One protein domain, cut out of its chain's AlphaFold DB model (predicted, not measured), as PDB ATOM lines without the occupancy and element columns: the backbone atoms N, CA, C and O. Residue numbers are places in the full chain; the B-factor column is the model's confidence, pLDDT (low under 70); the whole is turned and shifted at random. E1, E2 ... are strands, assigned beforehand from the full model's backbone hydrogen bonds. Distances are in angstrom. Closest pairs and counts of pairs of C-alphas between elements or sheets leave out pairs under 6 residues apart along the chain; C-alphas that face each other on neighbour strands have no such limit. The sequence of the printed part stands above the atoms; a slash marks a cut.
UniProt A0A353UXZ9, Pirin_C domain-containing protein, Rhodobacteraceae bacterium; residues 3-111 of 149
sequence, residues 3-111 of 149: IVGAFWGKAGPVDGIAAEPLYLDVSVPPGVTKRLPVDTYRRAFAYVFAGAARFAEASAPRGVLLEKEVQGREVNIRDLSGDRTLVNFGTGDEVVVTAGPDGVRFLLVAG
ATOM      1  N   ILE A   3     167.388 145.444 179.962       94.50
ATOM      2  CA  ILE A   3     168.532 144.646 179.497       94.50
ATOM      3  C   ILE A   3     168.020 143.326 178.913       94.50
ATOM      4  O   ILE A   3     168.330 143.014 177.767       94.50
ATOM      5  N   VAL A   4     167.187 142.604 179.667       94.69
ATOM      6  CA  VAL A   4     166.517 141.362 179.238       94.69
ATOM      7  C   VAL A   4     165.026 141.454 179.575       94.69
ATOM      8  O   VAL A   4     164.658 142.083 180.573       94.69
ATOM      9  N   GLY A   5     164.181 140.844 178.745       92.31
ATOM     10  CA  GLY A   5     162.729 140.816 178.922       92.31
ATOM     11  C   GLY A   5     162.031 142.061 178.368       92.31
ATOM     12  O   GLY A   5     162.579 142.782 177.534       92.31
ATOM     13  N   ALA A   6     160.806 142.318 178.828       92.06
ATOM     14  CA  ALA A   6     160.010 143.472 178.422       92.06
ATOM     15  C   ALA A   6     159.473 144.227 179.640       92.06
ATOM     16  O   ALA A   6     159.019 143.627 180.610       92.06
ATOM     17  N   PHE A   7     159.512 145.558 179.590       94.44
ATOM     18  CA  PHE A   7     159.037 146.415 180.675       94.44
ATOM     19  C   PHE A   7     158.516 147.742 180.124       94.44
ATOM     20  O   PHE A   7     159.189 148.390 179.320       94.44
ATOM     21  N   TRP A   8     157.310 148.144 180.541       93.06
ATOM     22  CA  TRP A   8     156.622 149.361 180.069       93.06
ATOM     23  C   TRP A   8     156.653 149.542 178.543       93.06
ATOM     24  O   TRP A   8     157.009 150.602 178.026       93.06
ATOM     25  N   GLY A   9     156.316 148.476 177.811       92.75
ATOM     26  CA  GLY A   9     156.252 148.493 176.346       92.75
ATOM     27  C   GLY A   9     157.610 148.548 175.639       92.75
ATOM     28  O   GLY A   9     157.646 148.719 174.425       92.75
ATOM     29  N   LYS A  10     158.729 148.406 176.361       93.62
ATOM     30  CA  LYS A  10     160.079 148.338 175.784       93.62
ATOM     31  C   LYS A  10     160.674 146.951 175.983       93.62
ATOM     32  O   LYS A  10     160.671 146.446 177.103       93.62
ATOM     33  N   ALA A  11     161.217 146.378 174.916       93.31
ATOM     34  CA  ALA A  11     161.969 145.129 174.961       93.31
ATOM     35  C   ALA A  11     163.466 145.392 175.187       93.31
ATOM     36  O   ALA A  11     164.008 146.406 174.736       93.31
ATOM     37  N   GLY A  12     164.122 144.488 175.912       91.69
ATOM     38  CA  GLY A  12     165.574 144.437 176.031       91.69
ATOM     39  C   GLY A  12     166.224 143.858 174.768       91.69
ATOM     40  O   GLY A  12     165.570 143.136 174.021       91.69
ATOM     41  N   PRO A  13     167.506 144.165 174.511       91.88
ATOM     42  CA  PRO A  13     168.231 143.662 173.341       91.88
ATOM     43  C   PRO A  13     168.658 142.187 173.435       91.88
ATOM     44  O   PRO A  13     169.209 141.675 172.469       91.88
ATOM     45  N   VAL A  14     168.485 141.535 174.589       87.56
ATOM     46  CA  VAL A  14     168.886 140.138 174.812       87.56
ATOM     47  C   VAL A  14     167.663 139.229 174.725       87.56
ATOM     48  O   VAL A  14     166.681 139.445 175.440       87.56
ATOM     49  N   ASP A  15     167.754 138.197 173.893       80.25
ATOM     50  CA  ASP A  15     166.736 137.176 173.657       80.25
ATOM     51  C   ASP A  15     167.272 135.752 173.925       80.25
ATOM     52  O   ASP A  15     168.416 135.561 174.339       80.25
ATOM     53  N   GLY A  16     166.407 134.741 173.781       75.31
ATOM     54  CA  GLY A  16     166.798 133.325 173.853       75.31
ATOM     55  C   GLY A  16     167.193 132.796 175.240       75.31
ATOM     56  O   GLY A  16     167.705 131.684 175.344       75.31
ATOM     57  N   ILE A  17     166.965 133.561 176.311       78.25
ATOM     58  CA  ILE A  17     167.323 133.151 177.674       78.25
ATOM     59  C   ILE A  17     166.231 132.253 178.269       78.25
ATOM     60  O   ILE A  17     165.061 132.639 178.347       78.25
ATOM     61  N   ALA A  18     166.625 131.069 178.741       73.50
ATOM     62  CA  ALA A  18     165.745 130.177 179.490       73.50
ATOM     63  C   ALA A  18     165.186 130.866 180.753       73.50
ATOM     64  O   ALA A  18     165.847 131.712 181.352       73.50
ATOM     65  N   ALA A  19     163.975 130.485 181.168       76.12
ATOM     66  CA  ALA A  19     163.235 131.058 182.306       76.12
ATOM     67  C   ALA A  19     162.737 132.511 182.159       76.12
ATOM     68  O   ALA A  19     162.258 133.082 183.144       76.12
ATOM     69  N   GLU A  20     162.809 133.091 180.953       83.94
ATOM     70  CA  GLU A  20     162.255 134.415 180.620       83.94
ATOM     71  C   GLU A  20     162.569 135.498 181.675       83.94
ATOM     72  O   GLU A  20     161.652 136.116 182.233       83.94
ATOM     73  N   PRO A  21     163.847 135.717 182.024       90.69
ATOM     74  CA  PRO A  21     164.184 136.641 183.087       90.69
ATOM     75  C   PRO A  21     163.885 138.084 182.676       90.69
ATOM     76  O   PRO A  21     164.090 138.502 181.535       90.69
ATOM     77  N   LEU A  22     163.465 138.876 183.653       93.88
ATOM     78  CA  LEU A  22     163.448 140.323 183.580       93.88
ATOM     79  C   LEU A  22     164.739 140.854 184.199       93.88
ATOM     80  O   LEU A  22     165.047 140.544 185.348       93.88
ATOM     81  N   TYR A  23     165.464 141.690 183.459       95.00
ATOM     82  CA  TYR A  23     166.667 142.352 183.957       95.00
ATOM     83  C   TYR A  23     166.621 143.837 183.599       95.00
ATOM     84  O   TYR A  23     166.700 144.223 182.428       95.00
ATOM     85  N   LEU A  24     166.503 144.682 184.622       97.06
ATOM     86  CA  LEU A  24     166.486 146.135 184.517       97.06
ATOM     87  C   LEU A  24     167.713 146.773 185.179       97.06
ATOM     88  O   LEU A  24     168.121 146.377 186.263       97.06
ATOM     89  N   ASP A  25     168.237 147.829 184.562       97.56
ATOM     90  CA  ASP A  25     169.118 148.816 185.205       97.56
ATOM     91  C   ASP A  25     168.273 150.047 185.545       97.56
ATOM     92  O   ASP A  25     167.757 150.727 184.648       97.56
ATOM     93  N   VAL A  26     168.053 150.284 186.833       97.88
ATOM     94  CA  VAL A  26     167.102 151.273 187.342       97.88
ATOM     95  C   VAL A  26     167.863 152.400 188.021       97.88
ATOM     96  O   VAL A  26     168.691 152.167 188.894       97.88
ATOM     97  N   SER A  27     167.550 153.639 187.645       97.81
ATOM     98  CA  SER A  27     167.995 154.847 188.347       97.81
ATOM     99  C   SER A  27     166.775 155.596 188.863       97.81
ATOM    100  O   SER A  27     165.834 155.839 188.103       97.81
ATOM    101  N   VAL A  28     166.783 155.957 190.144       98.00
ATOM    102  CA  VAL A  28     165.715 156.738 190.777       98.00
ATOM    103  C   VAL A  28     166.328 158.016 191.359       98.00
ATOM    104  O   VAL A  28     167.284 157.914 192.131       98.00
ATOM    105  N   PRO A  29     165.824 159.210 190.988       97.88
ATOM    106  CA  PRO A  29     166.353 160.473 191.497       97.88
ATOM    107  C   PRO A  29     166.209 160.622 193.024       97.88
ATOM    108  O   PRO A  29     165.335 159.976 193.611       97.88
ATOM    109  N   PRO A  30     167.008 161.506 193.650       98.19
ATOM    110  CA  PRO A  30     166.921 161.847 195.069       98.19
ATOM    111  C   PRO A  30     165.505 162.012 195.620       98.19
ATOM    112  O   PRO A  30     164.695 162.744 195.052       98.19
ATOM    113  N   GLY A  31     165.205 161.343 196.738       96.19
ATOM    114  CA  GLY A  31     163.936 161.479 197.466       96.19
ATOM    115  C   GLY A  31     162.685 160.973 196.732       96.19
ATOM    116  O   GLY A  31     161.579 161.065 197.267       96.19
ATOM    117  N   VAL A  32     162.819 160.431 195.518       98.06
ATOM    118  CA  VAL A  32     161.680 159.959 194.725       98.06
ATOM    119  C   VAL A  32     161.289 158.544 195.143       98.06
ATOM    120  O   VAL A  32     162.131 157.661 195.308       98.06
ATOM    121  N   THR A  33     159.978 158.310 195.248       97.88
ATOM    122  CA  THR A  33     159.413 156.959 195.336       97.88
ATOM    123  C   THR A  33     158.927 156.498 193.963       97.88
ATOM    124  O   THR A  33     158.216 157.227 193.267       97.88
ATOM    125  N   LYS A  34     159.307 155.283 193.561       97.00
ATOM    126  CA  LYS A  34     158.855 154.636 192.324       97.00
ATOM    127  C   LYS A  34     158.255 153.267 192.607       97.00
ATOM    128  O   LYS A  34     158.694 152.559 193.507       97.00
ATOM    129  N   ARG A  35     157.255 152.922 191.797       96.62
ATOM    130  CA  ARG A  35     156.572 151.628 191.774       96.62
ATOM    131  C   ARG A  35     156.879 150.983 190.431       96.62
ATOM    132  O   ARG A  35     156.658 151.609 189.391       96.62
ATOM    133  N   LEU A  36     157.460 149.795 190.460       95.94
ATOM    134  CA  LEU A  36     157.858 149.044 189.276       95.94
ATOM    135  C   LEU A  36     156.959 147.806 189.202       95.94
ATOM    136  O   LEU A  36     157.083 146.970 190.095       95.94
ATOM    137  N   PRO A  37     156.065 147.679 188.202       94.25
ATOM    138  CA  PRO A  37     155.211 146.501 188.059       94.25
ATOM    139  C   PRO A  37     156.072 145.317 187.620       94.25
ATOM    140  O   PRO A  37     156.403 145.170 186.443       94.25
ATOM    141  N   VAL A  38     156.508 144.534 188.594       92.00
ATOM    142  CA  VAL A  38     157.399 143.393 188.426       92.00
ATOM    143  C   VAL A  38     156.779 142.266 189.213       92.00
ATOM    144  O   VAL A  38     156.633 142.378 190.424       92.00
ATOM    145  N   ASP A  39     156.444 141.192 188.512       87.12
ATOM    146  CA  ASP A  39     156.026 139.945 189.131       87.12
ATOM    147  C   ASP A  39     157.192 139.392 189.966       87.12
ATOM    148  O   ASP A  39     158.190 138.921 189.415       87.12
ATOM    149  N   THR A  40     157.081 139.483 191.294       81.69
ATOM    150  CA  THR A  40     158.059 138.916 192.228       81.69
ATOM    151  C   THR A  40     157.672 137.517 192.717       81.69
ATOM    152  O   THR A  40     158.414 136.921 193.503       81.69
ATOM    153  N   TYR A  41     156.566 136.929 192.228       81.69
ATOM    154  CA  TYR A  41     156.329 135.482 192.346       81.69
ATOM    155  C   TYR A  41     157.384 134.700 191.558       81.69
ATOM    156  O   TYR A  41     157.835 133.627 191.973       81.69
ATOM    157  N   ARG A  42     157.860 135.286 190.457       79.94
ATOM    158  CA  ARG A  42     159.156 134.974 189.858       79.94
ATOM    159  C   ARG A  42     160.242 135.556 190.764       79.94
ATOM    160  O   ARG A  42     160.366 136.772 190.848       79.94
ATOM    161  N   ARG A  43     160.999 134.705 191.477       89.31
ATOM    162  CA  ARG A  43     162.037 135.119 192.450       89.31
ATOM    163  C   ARG A  43     162.765 136.381 191.981       89.31
ATOM    164  O   ARG A  43     163.368 136.369 190.908       89.31
ATOM    165  N   ALA A  44     162.726 137.427 192.803       93.69
ATOM    166  CA  ALA A  44     163.274 138.730 192.459       93.69
ATOM    167  C   ALA A  44     164.283 139.230 193.497       93.69
ATOM    168  O   ALA A  44     164.113 139.046 194.706       93.69
ATOM    169  N   PHE A  45     165.317 139.916 193.018       95.00
ATOM    170  CA  PHE A  45     166.280 140.613 193.861       95.00
ATOM    171  C   PHE A  45     166.761 141.909 193.204       95.00
ATOM    172  O   PHE A  45     166.789 142.041 191.978       95.00
ATOM    173  N   ALA A  46     167.167 142.863 194.036       95.88
ATOM    174  CA  ALA A  46     167.868 144.066 193.626       95.88
ATOM    175  C   ALA A  46     169.331 144.000 194.072       95.88
ATOM    176  O   ALA A  46     169.626 143.662 195.218       95.88
ATOM    177  N   TYR A  47     170.241 144.356 193.172       95.12
ATOM    178  CA  TYR A  47     171.636 144.630 193.494       95.12
ATOM    179  C   TYR A  47     171.869 146.132 193.391       95.12
ATOM    180  O   TYR A  47     171.915 146.692 192.292       95.12
ATOM    181  N   VAL A  48     171.960 146.793 194.540       94.38
ATOM    182  CA  VAL A  48     172.342 148.203 194.618       94.38
ATOM    183  C   VAL A  48     173.838 148.277 194.341       94.38
ATOM    184  O   VAL A  48     174.584 147.413 194.805       94.38
ATOM    185  N   PHE A  49     174.248 149.263 193.543       92.12
ATOM    186  CA  PHE A  49     175.663 149.529 193.249       92.12
ATOM    187  C   PHE A  49     176.020 151.024 193.251       92.12
ATOM    188  O   PHE A  49     177.171 151.369 192.989       92.12
ATOM    189  N   ALA A  50     175.048 151.915 193.492       93.50
ATOM    190  CA  ALA A  50     175.287 153.334 193.743       93.50
ATOM    191  C   ALA A  50     174.127 153.963 194.529       93.50
ATOM    192  O   ALA A  50     172.952 153.707 194.241       93.50
ATOM    193  N   GLY A  51     174.460 154.849 195.467       92.81
ATOM    194  CA  GLY A  51     173.484 155.528 196.317       92.81
ATOM    195  C   GLY A  51     172.817 154.585 197.318       92.81
ATOM    196  O   GLY A  51     173.333 153.515 197.637       92.81
ATOM    197  N   ALA A  52     171.654 154.985 197.826       91.75
ATOM    198  CA  ALA A  52     170.930 154.223 198.837       91.75
ATOM    199  C   ALA A  52     169.422 154.317 198.619       91.75
ATOM    200  O   ALA A  52     168.906 155.342 198.171       91.75
ATOM    201  N   ALA A  53     168.696 153.260 198.971       93.25
ATOM    202  CA  ALA A  53     167.244 153.265 198.931       93.25
ATOM    203  C   ALA A  53     166.636 152.329 199.967       93.25
ATOM    204  O   ALA A  53     167.248 151.348 200.393       93.25
ATOM    205  N   ARG A  54     165.387 152.622 200.321       94.06
ATOM    206  CA  ARG A  54     164.523 151.711 201.063       94.06
ATOM    207  C   ARG A  54     163.607 150.998 200.079       94.06
ATOM    208  O   ARG A  54     162.905 151.648 199.307       94.06
ATOM    209  N   PHE A  55     163.594 149.676 200.150       94.88
ATOM    210  CA  PHE A  55     162.690 148.825 199.387       94.88
ATOM    211  C   PHE A  55     161.556 148.350 200.298       94.88
ATOM    212  O   PHE A  55     161.808 147.956 201.440       94.88
ATOM    213  N   ALA A  56     160.312 148.440 199.831       92.69
ATOM    214  CA  ALA A  56     159.175 147.859 200.543       92.69
ATOM    215  C   ALA A  56     159.167 146.334 200.376       92.69
ATOM    216  O   ALA A  56     159.628 145.834 199.353       92.69
ATOM    217  N   GLU A  57     158.648 145.620 201.380       89.12
ATOM    218  CA  GLU A  57     158.452 144.157 201.340       89.12
ATOM    219  C   GLU A  57     159.702 143.367 200.918       89.12
ATOM    220  O   GLU A  57     159.654 142.352 200.221       89.12
ATOM    221  N   ALA A  58     160.853 143.859 201.369       90.75
ATOM    222  CA  ALA A  58     162.149 143.330 201.009       90.75
ATOM    223  C   ALA A  58     162.984 143.000 202.248       90.75
ATOM    224  O   ALA A  58     162.791 143.554 203.333       90.75
ATOM    225  N   SER A  59     163.944 142.093 202.084       89.69
ATOM    226  CA  SER A  59     164.911 141.780 203.129       89.69
ATOM    227  C   SER A  59     165.776 142.994 203.469       89.69
ATOM    228  O   SER A  59     166.041 143.835 202.610       89.69
ATOM    229  N   ALA A  60     166.342 143.020 204.677       86.00
ATOM    230  CA  ALA A  60     167.436 143.941 204.979       86.00
ATOM    231  C   ALA A  60     168.581 143.781 203.948       86.00
ATOM    232  O   ALA A  60     168.880 142.636 203.574       86.00
ATOM    233  N   PRO A  61     169.218 144.880 203.495       85.12
ATOM    234  CA  PRO A  61     170.338 144.811 202.563       85.12
ATOM    235  C   PRO A  61     171.476 143.958 203.124       85.12
ATOM    236  O   PRO A  61     171.844 144.083 204.294       85.12
ATOM    237  N   ARG A  62     172.046 143.088 202.290       86.38
ATOM    238  CA  ARG A  62     173.198 142.252 202.652       86.38
ATOM    239  C   ARG A  62     174.385 142.617 201.775       86.38
ATOM    240  O   ARG A  62     174.245 142.661 200.558       86.38
ATOM    241  N   GLY A  63     175.546 142.854 202.384       81.12
ATOM    242  CA  GLY A  63     176.796 143.054 201.649       81.12
ATOM    243  C   GLY A  63     177.122 141.849 200.769       81.12
ATOM    244  O   GLY A  63     176.969 140.703 201.208       81.12
ATOM    245  N   VAL A  64     177.536 142.104 199.529       78.44
ATOM    246  CA  VAL A  64     177.891 141.042 198.583       78.44
ATOM    247  C   VAL A  64     179.286 140.503 198.894       78.44
ATOM    248  O   VAL A  64     180.194 141.255 199.246       78.44
ATOM    249  N   LEU A  65     179.440 139.179 198.812       75.38
ATOM    250  CA  LEU A  65     180.744 138.524 198.875       75.38
ATOM    251  C   LEU A  65     181.485 138.821 197.575       75.38
ATOM    252  O   LEU A  65     181.016 138.453 196.501       75.38
ATOM    253  N   LEU A  66     182.615 139.505 197.687       71.12
ATOM    254  CA  LEU A  66     183.510 139.771 196.577       71.12
ATOM    255  C   LEU A  66     184.742 138.885 196.727       71.12
ATOM    256  O   LEU A  66     185.351 138.833 197.803       71.12
ATOM    257  N   GLU A  67     185.120 138.225 195.639       72.50
ATOM    258  CA  GLU A  67     186.443 137.629 195.510       72.50
ATOM    259  C   GLU A  67     187.451 138.750 195.268       72.50
ATOM    260  O   GLU A  67     187.305 139.568 194.355       72.50
ATOM    261  N   LYS A  68     188.464 138.828 196.133       69.81
ATOM    262  CA  LYS A  68     189.556 139.786 195.998       69.81
ATOM    263  C   LYS A  68     190.880 139.076 196.195       69.81
ATOM    264  O   LYS A  68     191.038 138.297 197.131       69.81
ATOM    265  N   GLU A  69     191.851 139.407 195.361       75.00
ATOM    266  CA  GLU A  69     193.226 138.990 195.580       75.00
ATOM    267  C   GLU A  69     193.901 139.953 196.567       75.00
ATOM    268  O   GLU A  69     193.999 141.161 196.329       75.00
ATOM    269  N   VAL A  70     194.339 139.427 197.710       73.06
ATOM    270  CA  VAL A  70     195.116 140.169 198.708       73.06
ATOM    271  C   VAL A  70     196.426 139.426 198.911       73.06
ATOM    272  O   VAL A  70     196.431 138.283 199.362       73.06
ATOM    273  N   GLN A  71     197.542 140.075 198.568       78.44
ATOM    274  CA  GLN A  71     198.887 139.493 198.682       78.44
ATOM    275  C   GLN A  71     199.028 138.128 197.969       78.44
ATOM    276  O   GLN A  71     199.634 137.206 198.511       78.44
ATOM    277  N   GLY A  72     198.446 137.974 196.773       76.62
ATOM    278  CA  GLY A  72     198.541 136.727 196.001       76.62
ATOM    279  C   GLY A  72     197.589 135.610 196.444       76.62
ATOM    280  O   GLY A  72     197.728 134.478 195.988       76.62
ATOM    281  N   ARG A  73     196.653 135.882 197.365       71.44
ATOM    282  CA  ARG A  73     195.662 134.908 197.846       71.44
ATOM    283  C   ARG A  73     194.253 135.408 197.567       71.44
ATOM    284  O   ARG A  73     193.920 136.541 197.913       71.44
ATOM    285  N   GLU A  74     193.426 134.542 196.995       72.62
ATOM    286  CA  GLU A  74     191.991 134.780 196.854       72.62
ATOM    287  C   GLU A  74     191.331 134.742 198.235       72.62
ATOM    288  O   GLU A  74     191.399 133.747 198.963       72.62
ATOM    289  N   VAL A  75     190.714 135.855 198.620       74.81
ATOM    290  CA  VAL A  75     189.943 135.980 199.855       74.81
ATOM    291  C   VAL A  75     188.527 136.451 199.543       74.81
ATOM    292  O   VAL A  75     188.311 137.339 198.720       74.81
ATOM    293  N   ASN A  76     187.557 135.859 200.239       74.88
ATOM    294  CA  ASN A  76     186.155 136.255 200.175       74.88
ATOM    295  C   ASN A  76     185.891 137.346 201.214       74.88
ATOM    296  O   ASN A  76     185.849 137.065 202.415       74.88
ATOM    297  N   ILE A  77     185.712 138.588 200.767       69.56
ATOM    298  CA  ILE A  77     185.423 139.728 201.644       69.56
ATOM    299  C   ILE A  77     183.994 140.188 201.379       69.56
ATOM    300  O   ILE A  77     183.599 140.396 200.234       69.56
ATOM    301  N   ARG A  78     183.197 140.358 202.439       69.69
ATOM    302  CA  ARG A  78     181.886 141.007 202.316       69.69
ATOM    303  C   ARG A  78     182.088 142.502 202.168       69.69
ATOM    304  O   ARG A  78     182.672 143.119 203.057       69.69
ATOM    305  N   ASP A  79     181.583 143.071 201.081       67.06
ATOM    306  CA  ASP A  79     181.590 144.516 200.922       67.06
ATOM    307  C   ASP A  79     180.573 145.158 201.870       67.06
ATOM    308  O   ASP A  79     179.394 144.799 201.889       67.06
ATOM    309  N   LEU A  80     181.058 146.092 202.681       63.50
ATOM    310  CA  LEU A  80     180.276 146.860 203.643       63.50
ATOM    311  C   LEU A  80     180.186 148.343 203.245       63.50
ATOM    312  O   LEU A  80     179.712 149.139 204.051       63.50
ATOM    313  N   SER A  81     180.593 148.729 202.022       59.81
ATOM    314  CA  SER A  81     180.550 150.116 201.513       59.81
ATOM    315  C   SER A  81     179.142 150.718 201.416       59.81
ATOM    316  O   SER A  81     178.991 151.886 201.073       59.81
ATOM    317  N   GLY A  82     178.103 149.945 201.740       62.78
ATOM    318  CA  GLY A  82     176.707 150.377 201.816       62.78
ATOM    319  C   GLY A  82     175.989 150.344 200.470       62.78
ATOM    320  O   GLY A  82     174.831 149.929 200.406       62.78
ATOM    321  N   ASP A  83     176.684 150.689 199.390       71.44
ATOM    322  CA  ASP A  83     176.129 150.736 198.044       71.44
ATOM    323  C   ASP A  83     176.320 149.452 197.239       71.44
ATOM    324  O   ASP A  83     175.689 149.367 196.206       71.44
ATOM    325  N   ARG A  84     177.085 148.444 197.691       84.62
ATOM    326  CA  ARG A  84     177.190 147.105 197.059       84.62
ATOM    327  C   ARG A  84     176.403 146.043 197.818       84.62
ATOM    328  O   ARG A  84     176.963 145.122 198.422       84.62
ATOM    329  N   THR A  85     175.084 146.183 197.811       89.38
ATOM    330  CA  THR A  85     174.193 145.346 198.619       89.38
ATOM    331  C   THR A  85     173.155 144.611 197.788       89.38
ATOM    332  O   THR A  85     172.680 145.092 196.762       89.38
ATOM    333  N   LEU A  86     172.797 143.416 198.255       92.06
ATOM    334  CA  LEU A  86     171.752 142.582 197.685       92.06
ATOM    335  C   LEU A  86     170.510 142.636 198.575       92.06
ATOM    336  O   LEU A  86     170.586 142.473 199.798       92.06
ATOM    337  N   VAL A  87     169.368 142.862 197.939       93.12
ATOM    338  CA  VAL A  87     168.045 142.949 198.552       93.12
ATOM    339  C   VAL A  87     167.144 141.916 197.877       93.12
ATOM    340  O   VAL A  87     166.959 141.970 196.667       93.12
ATOM    341  N   ASN A  88     166.588 140.973 198.638       93.75
ATOM    342  CA  ASN A  88     165.626 139.997 198.121       93.75
ATOM    343  C   ASN A  88     164.199 140.478 198.378       93.75
ATOM    344  O   ASN A  88     163.924 141.008 199.456       93.75
ATOM    345  N   PHE A  89     163.299 140.243 197.430       93.62
ATOM    346  CA  PHE A  89     161.882 140.578 197.576       93.62
ATOM    347  C   PHE A  89     161.063 139.366 198.022       93.62
ATOM    348  O   PHE A  89     161.418 138.219 197.735       93.62
ATOM    349  N   GLY A  90     159.970 139.633 198.741       88.31
ATOM    350  CA  GLY A  90     158.887 138.668 198.906       88.31
ATOM    351  C   GLY A  90     158.097 138.480 197.608       88.31
ATOM    352  O   GLY A  90     158.492 138.949 196.540       88.31
ATOM    353  N   THR A  91     156.963 137.793 197.698       88.00
ATOM    354  CA  THR A  91     156.038 137.594 196.575       88.00
ATOM    355  C   THR A  91     155.030 138.733 196.488       88.00
ATOM    356  O   THR A  91     154.448 139.093 197.510       88.00
ATOM    357  N   GLY A  92     154.778 139.228 195.284       89.94
ATOM    358  CA  GLY A  92     153.883 140.340 195.005       89.94
ATOM    359  C   GLY A  92     153.973 140.756 193.536       89.94
ATOM    360  O   GLY A  92     154.672 140.133 192.737       89.94
ATOM    361  N   ASP A  93     153.269 141.833 193.196       91.38
ATOM    362  CA  ASP A  93     153.116 142.296 191.806       91.38
ATOM    363  C   ASP A  93     153.966 143.535 191.482       91.38
ATOM    364  O   ASP A  93     153.960 144.056 190.361       91.38
ATOM    365  N   GLU A  94     154.679 144.061 192.480       93.81
ATOM    366  CA  GLU A  94     155.469 145.268 192.323       93.81
ATOM    367  C   GLU A  94     156.685 145.337 193.241       93.81
ATOM    368  O   GLU A  94     156.718 144.811 194.350       93.81
ATOM    369  N   VAL A  95     157.666 146.115 192.790       95.25
ATOM    370  CA  VAL A  95     158.766 146.599 193.615       95.25
ATOM    371  C   VAL A  95     158.556 148.083 193.882       95.25
ATOM    372  O   VAL A  95     158.531 148.900 192.956       95.25
ATOM    373  N   VAL A  96     158.441 148.448 195.161       96.75
ATOM    374  CA  VAL A  96     158.373 149.847 195.599       96.75
ATOM    375  C   VAL A  96     159.713 150.256 196.193       96.75
ATOM    376  O   VAL A  96     160.195 149.655 197.155       96.75
ATOM    377  N   VAL A  97     160.306 151.300 195.625       97.19
ATOM    378  CA  VAL A  97     161.609 151.833 196.027       97.19
ATOM    379  C   VAL A  97     161.488 153.315 196.360       97.19
ATOM    380  O   VAL A  97     160.942 154.087 195.574       97.19
ATOM    381  N   THR A  98     162.014 153.718 197.515       97.56
ATOM    382  CA  THR A  98     162.182 155.121 197.909       97.56
ATOM    383  C   THR A  98     163.670 155.438 197.947       97.56
ATOM    384  O   THR A  98     164.399 154.883 198.773       97.56
ATOM    385  N   ALA A  99     164.121 156.313 197.050       97.31
ATOM    386  CA  ALA A  99     165.520 156.707 196.960       97.31
ATOM    387  C   ALA A  99     165.930 157.634 198.114       97.31
ATOM    388  O   ALA A  99     165.145 158.466 198.572       97.31
ATOM    389  N   GLY A 100     167.177 157.493 198.559       94.69
ATOM    390  CA  GLY A 100     167.814 158.371 199.534       94.69
ATOM    391  C   GLY A 100     168.165 159.755 198.967       94.69
ATOM    392  O   GLY A 100     167.767 160.091 197.846       94.69
ATOM    393  N   PRO A 101     168.911 160.572 199.730       94.88
ATOM    394  CA  PRO A 101     169.223 161.960 199.375       94.88
ATOM    395  C   PRO A 101     170.098 162.102 198.123       94.88
ATOM    396  O   PRO A 101     169.985 163.103 197.427       94.88
ATOM    397  N   ASP A 102     170.900 161.092 197.789       95.06
ATOM    398  CA  ASP A 102     171.771 161.104 196.602       95.06
ATOM    399  C   ASP A 102     171.168 160.329 195.416       95.06
ATOM    400  O   ASP A 102     171.799 160.149 194.375       95.06
ATOM    401  N   GLY A 103     169.921 159.866 195.555       96.88
ATOM    402  CA  GLY A 103     169.298 158.946 194.610       96.88
ATOM    403  C   GLY A 103     169.777 157.504 194.802       96.88
ATOM    404  O   GLY A 103     170.450 157.162 195.776       96.88
ATOM    405  N   VAL A 104     169.394 156.632 193.870       96.81
ATOM    406  CA  VAL A 104     169.860 155.240 193.839       96.81
ATOM    407  C   VAL A 104     169.988 154.736 192.409       96.81
ATOM    408  O   VAL A 104     169.183 155.084 191.536       96.81
ATOM    409  N   ARG A 105     170.965 153.857 192.184       97.50
ATOM    410  CA  ARG A 105     171.045 153.017 190.994       97.50
ATOM    411  C   ARG A 105     171.249 151.558 191.381       97.50
ATOM    412  O   ARG A 105     172.088 151.229 192.219       97.50
ATOM    413  N   PHE A 106     170.450 150.690 190.777       96.88
ATOM    414  CA  PHE A 106     170.442 149.270 191.090       96.88
ATOM    415  C   PHE A 106     170.050 148.436 189.875       96.88
ATOM    416  O   PHE A 106     169.360 148.900 188.965       96.88
ATOM    417  N   LEU A 107     170.493 147.186 189.879       97.25
ATOM    418  CA  LEU A 107     170.014 146.156 188.971       97.25
ATOM    419  C   LEU A 107     168.811 145.479 189.618       97.25
ATOM    420  O   LEU A 107     168.891 145.109 190.785       97.25
ATOM    421  N   LEU A 108     167.717 145.313 188.882       96.81
ATOM    422  CA  LEU A 108     166.563 144.522 189.304       96.81
ATOM    423  C   LEU A 108     166.462 143.298 188.409       96.81
ATOM    424  O   LEU A 108     166.349 143.438 187.189       96.81
ATOM    425  N   VAL A 109     166.503 142.121 189.022       95.31
ATOM    426  CA  VAL A 109     166.434 140.838 188.329       95.31
ATOM    427  C   VAL A 109     165.263 140.048 188.888       95.31
ATOM    428  O   VAL A 109     165.148 139.905 190.103       95.31
ATOM    429  N   ALA A 110     164.411 139.534 188.008       93.69
ATOM    430  CA  ALA A 110     163.329 138.616 188.346       93.69
ATOM    431  C   ALA A 110     163.291 137.473 187.329       93.69
ATOM    432  O   ALA A 110     163.543 137.689 186.147       93.69
ATOM    433  N   GLY A 111     162.987 136.254 187.761       91.12
ATOM    434  CA  GLY A 111     162.935 135.109 186.854       91.12
ATOM    435  C   GLY A 111     162.211 133.918 187.458       91.12
ATOM    436  O   GLY A 111     162.176 133.744 188.679       91.12
TER     437      GLY A 111
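Overview. This is residues 3 to 111 of the 149 residues of the protein "Pirin_C domain-containing protein" of Rhodobacteraceae bacterium (UniProt A0A353UXZ9). A twisted sheet of five strands is folded over on itself, with the long strands E3 and E7 each doubling back, and from this body the hairpin of E4 and E5 sticks out as a thin arm. E7 runs through the body, with E1 and E2 along different parts of one side and E3 on the other, while the loop of residues 3 to 21 lies beyond the start of E1. The printed part has 109 residues with seven named strands, E1 to E7 in that order, and no named helix; its class is all strand. The five-strand sheet is branched, with antiparallel pairs E1 and E7, E2 and E7, E3 and E6, and E3 and E7; E4 and E5 form a separate antiparallel sheet. The whole is compact, with a radius of gyration of the C-alphas of 15.1 A, and spans 49 by 37 by 24 A, the arm adding to the longest span.

Along the chain. Residues 3 to 21 hold no named element, though residues 6 to 7 pair with residues 10 to 11, antiparallel. E1 is residues 22 to 28, from C-alpha 22 at (163.448, 140.323, 183.580), and is 18.1 A long. E2 follows as residues 33 to 37, 13.4 A. E3 is residues 44 to 55; it bends by 150 degrees at residue 52, and its first and last C-alphas are 12.3 A apart. E4, residues 65 to 70, is 14.5 A long, and E5, residues 73 to 78, is 15.7 A long; between them C-alpha 71 is at (198.887, 139.493, 198.682). E6 is residues 85 to 88. E7, residues 94 to 110, is the longest strand by residues, with 17; it bends by 171 degrees, and its first and last C-alphas are 11.0 A apart. It passes C-alpha 101 at (169.223, 161.960, 199.375) and ends with C-alpha 110 at (163.329, 138.616, 188.346).

Arrangement. In the branched sheet E7 has three neighbours, and its pairing is staggered: with E2 over residues 94 to 98, with E3 over residues 97 to 110, and with E1 over residues 104 to 110. E1 and E2 lie on one side of E7, and E3 lies on the other side. E1 and E7 are antiparallel at 168 degrees; N 24 and O 108 are 2.9 A apart, within hydrogen-bond range. Between the antiparallel E2 and E7, N 34 and O 97 are 2.9 A apart. E3 and E7 are antiparallel at 166 degrees; N 47 and O 107 are 2.8 A apart, and N 54 and O 98 are 2.9 A apart. E6 lies on the side of E3 away from E7, beside residues 45 to 48, antiparallel at 147 degrees; N 46 and O 87 are 2.8 A apart. Residues 62 to 63 also pair with residues 85 to 86 of E6, antiparallel. The closest C-alphas of E1 and E2 are those of Val 28 and Lys 34, 7.3 A apart. E1, E2 and E6 are edge strands, and E6 is apart from both E1 and E2. In the hairpin of E4 and E5, antiparallel at 145 degrees, N 68 and O 75 are 3.0 A apart. Both its strands are apart from the five strands of the branched sheet.

Size, cuts and confidence. The two C-alphas farthest apart in the domain are those of Gly 9 and Gln 71, at 49.0 A. The printed part runs from residue 3 to residue 111 of a chain of 149 residues and has no cut; its first and last C-alphas are 13.3 A apart. No link between named strands is long: E1 to E2, E4 to E5 and E6 to E7 are tight, and E2 to E3, E3 to E4 and E5 to E6 are short. The mean pLDDT of the printed part is 88.2, and seven residues, residue 68 and residues 77 to 82, are under 70.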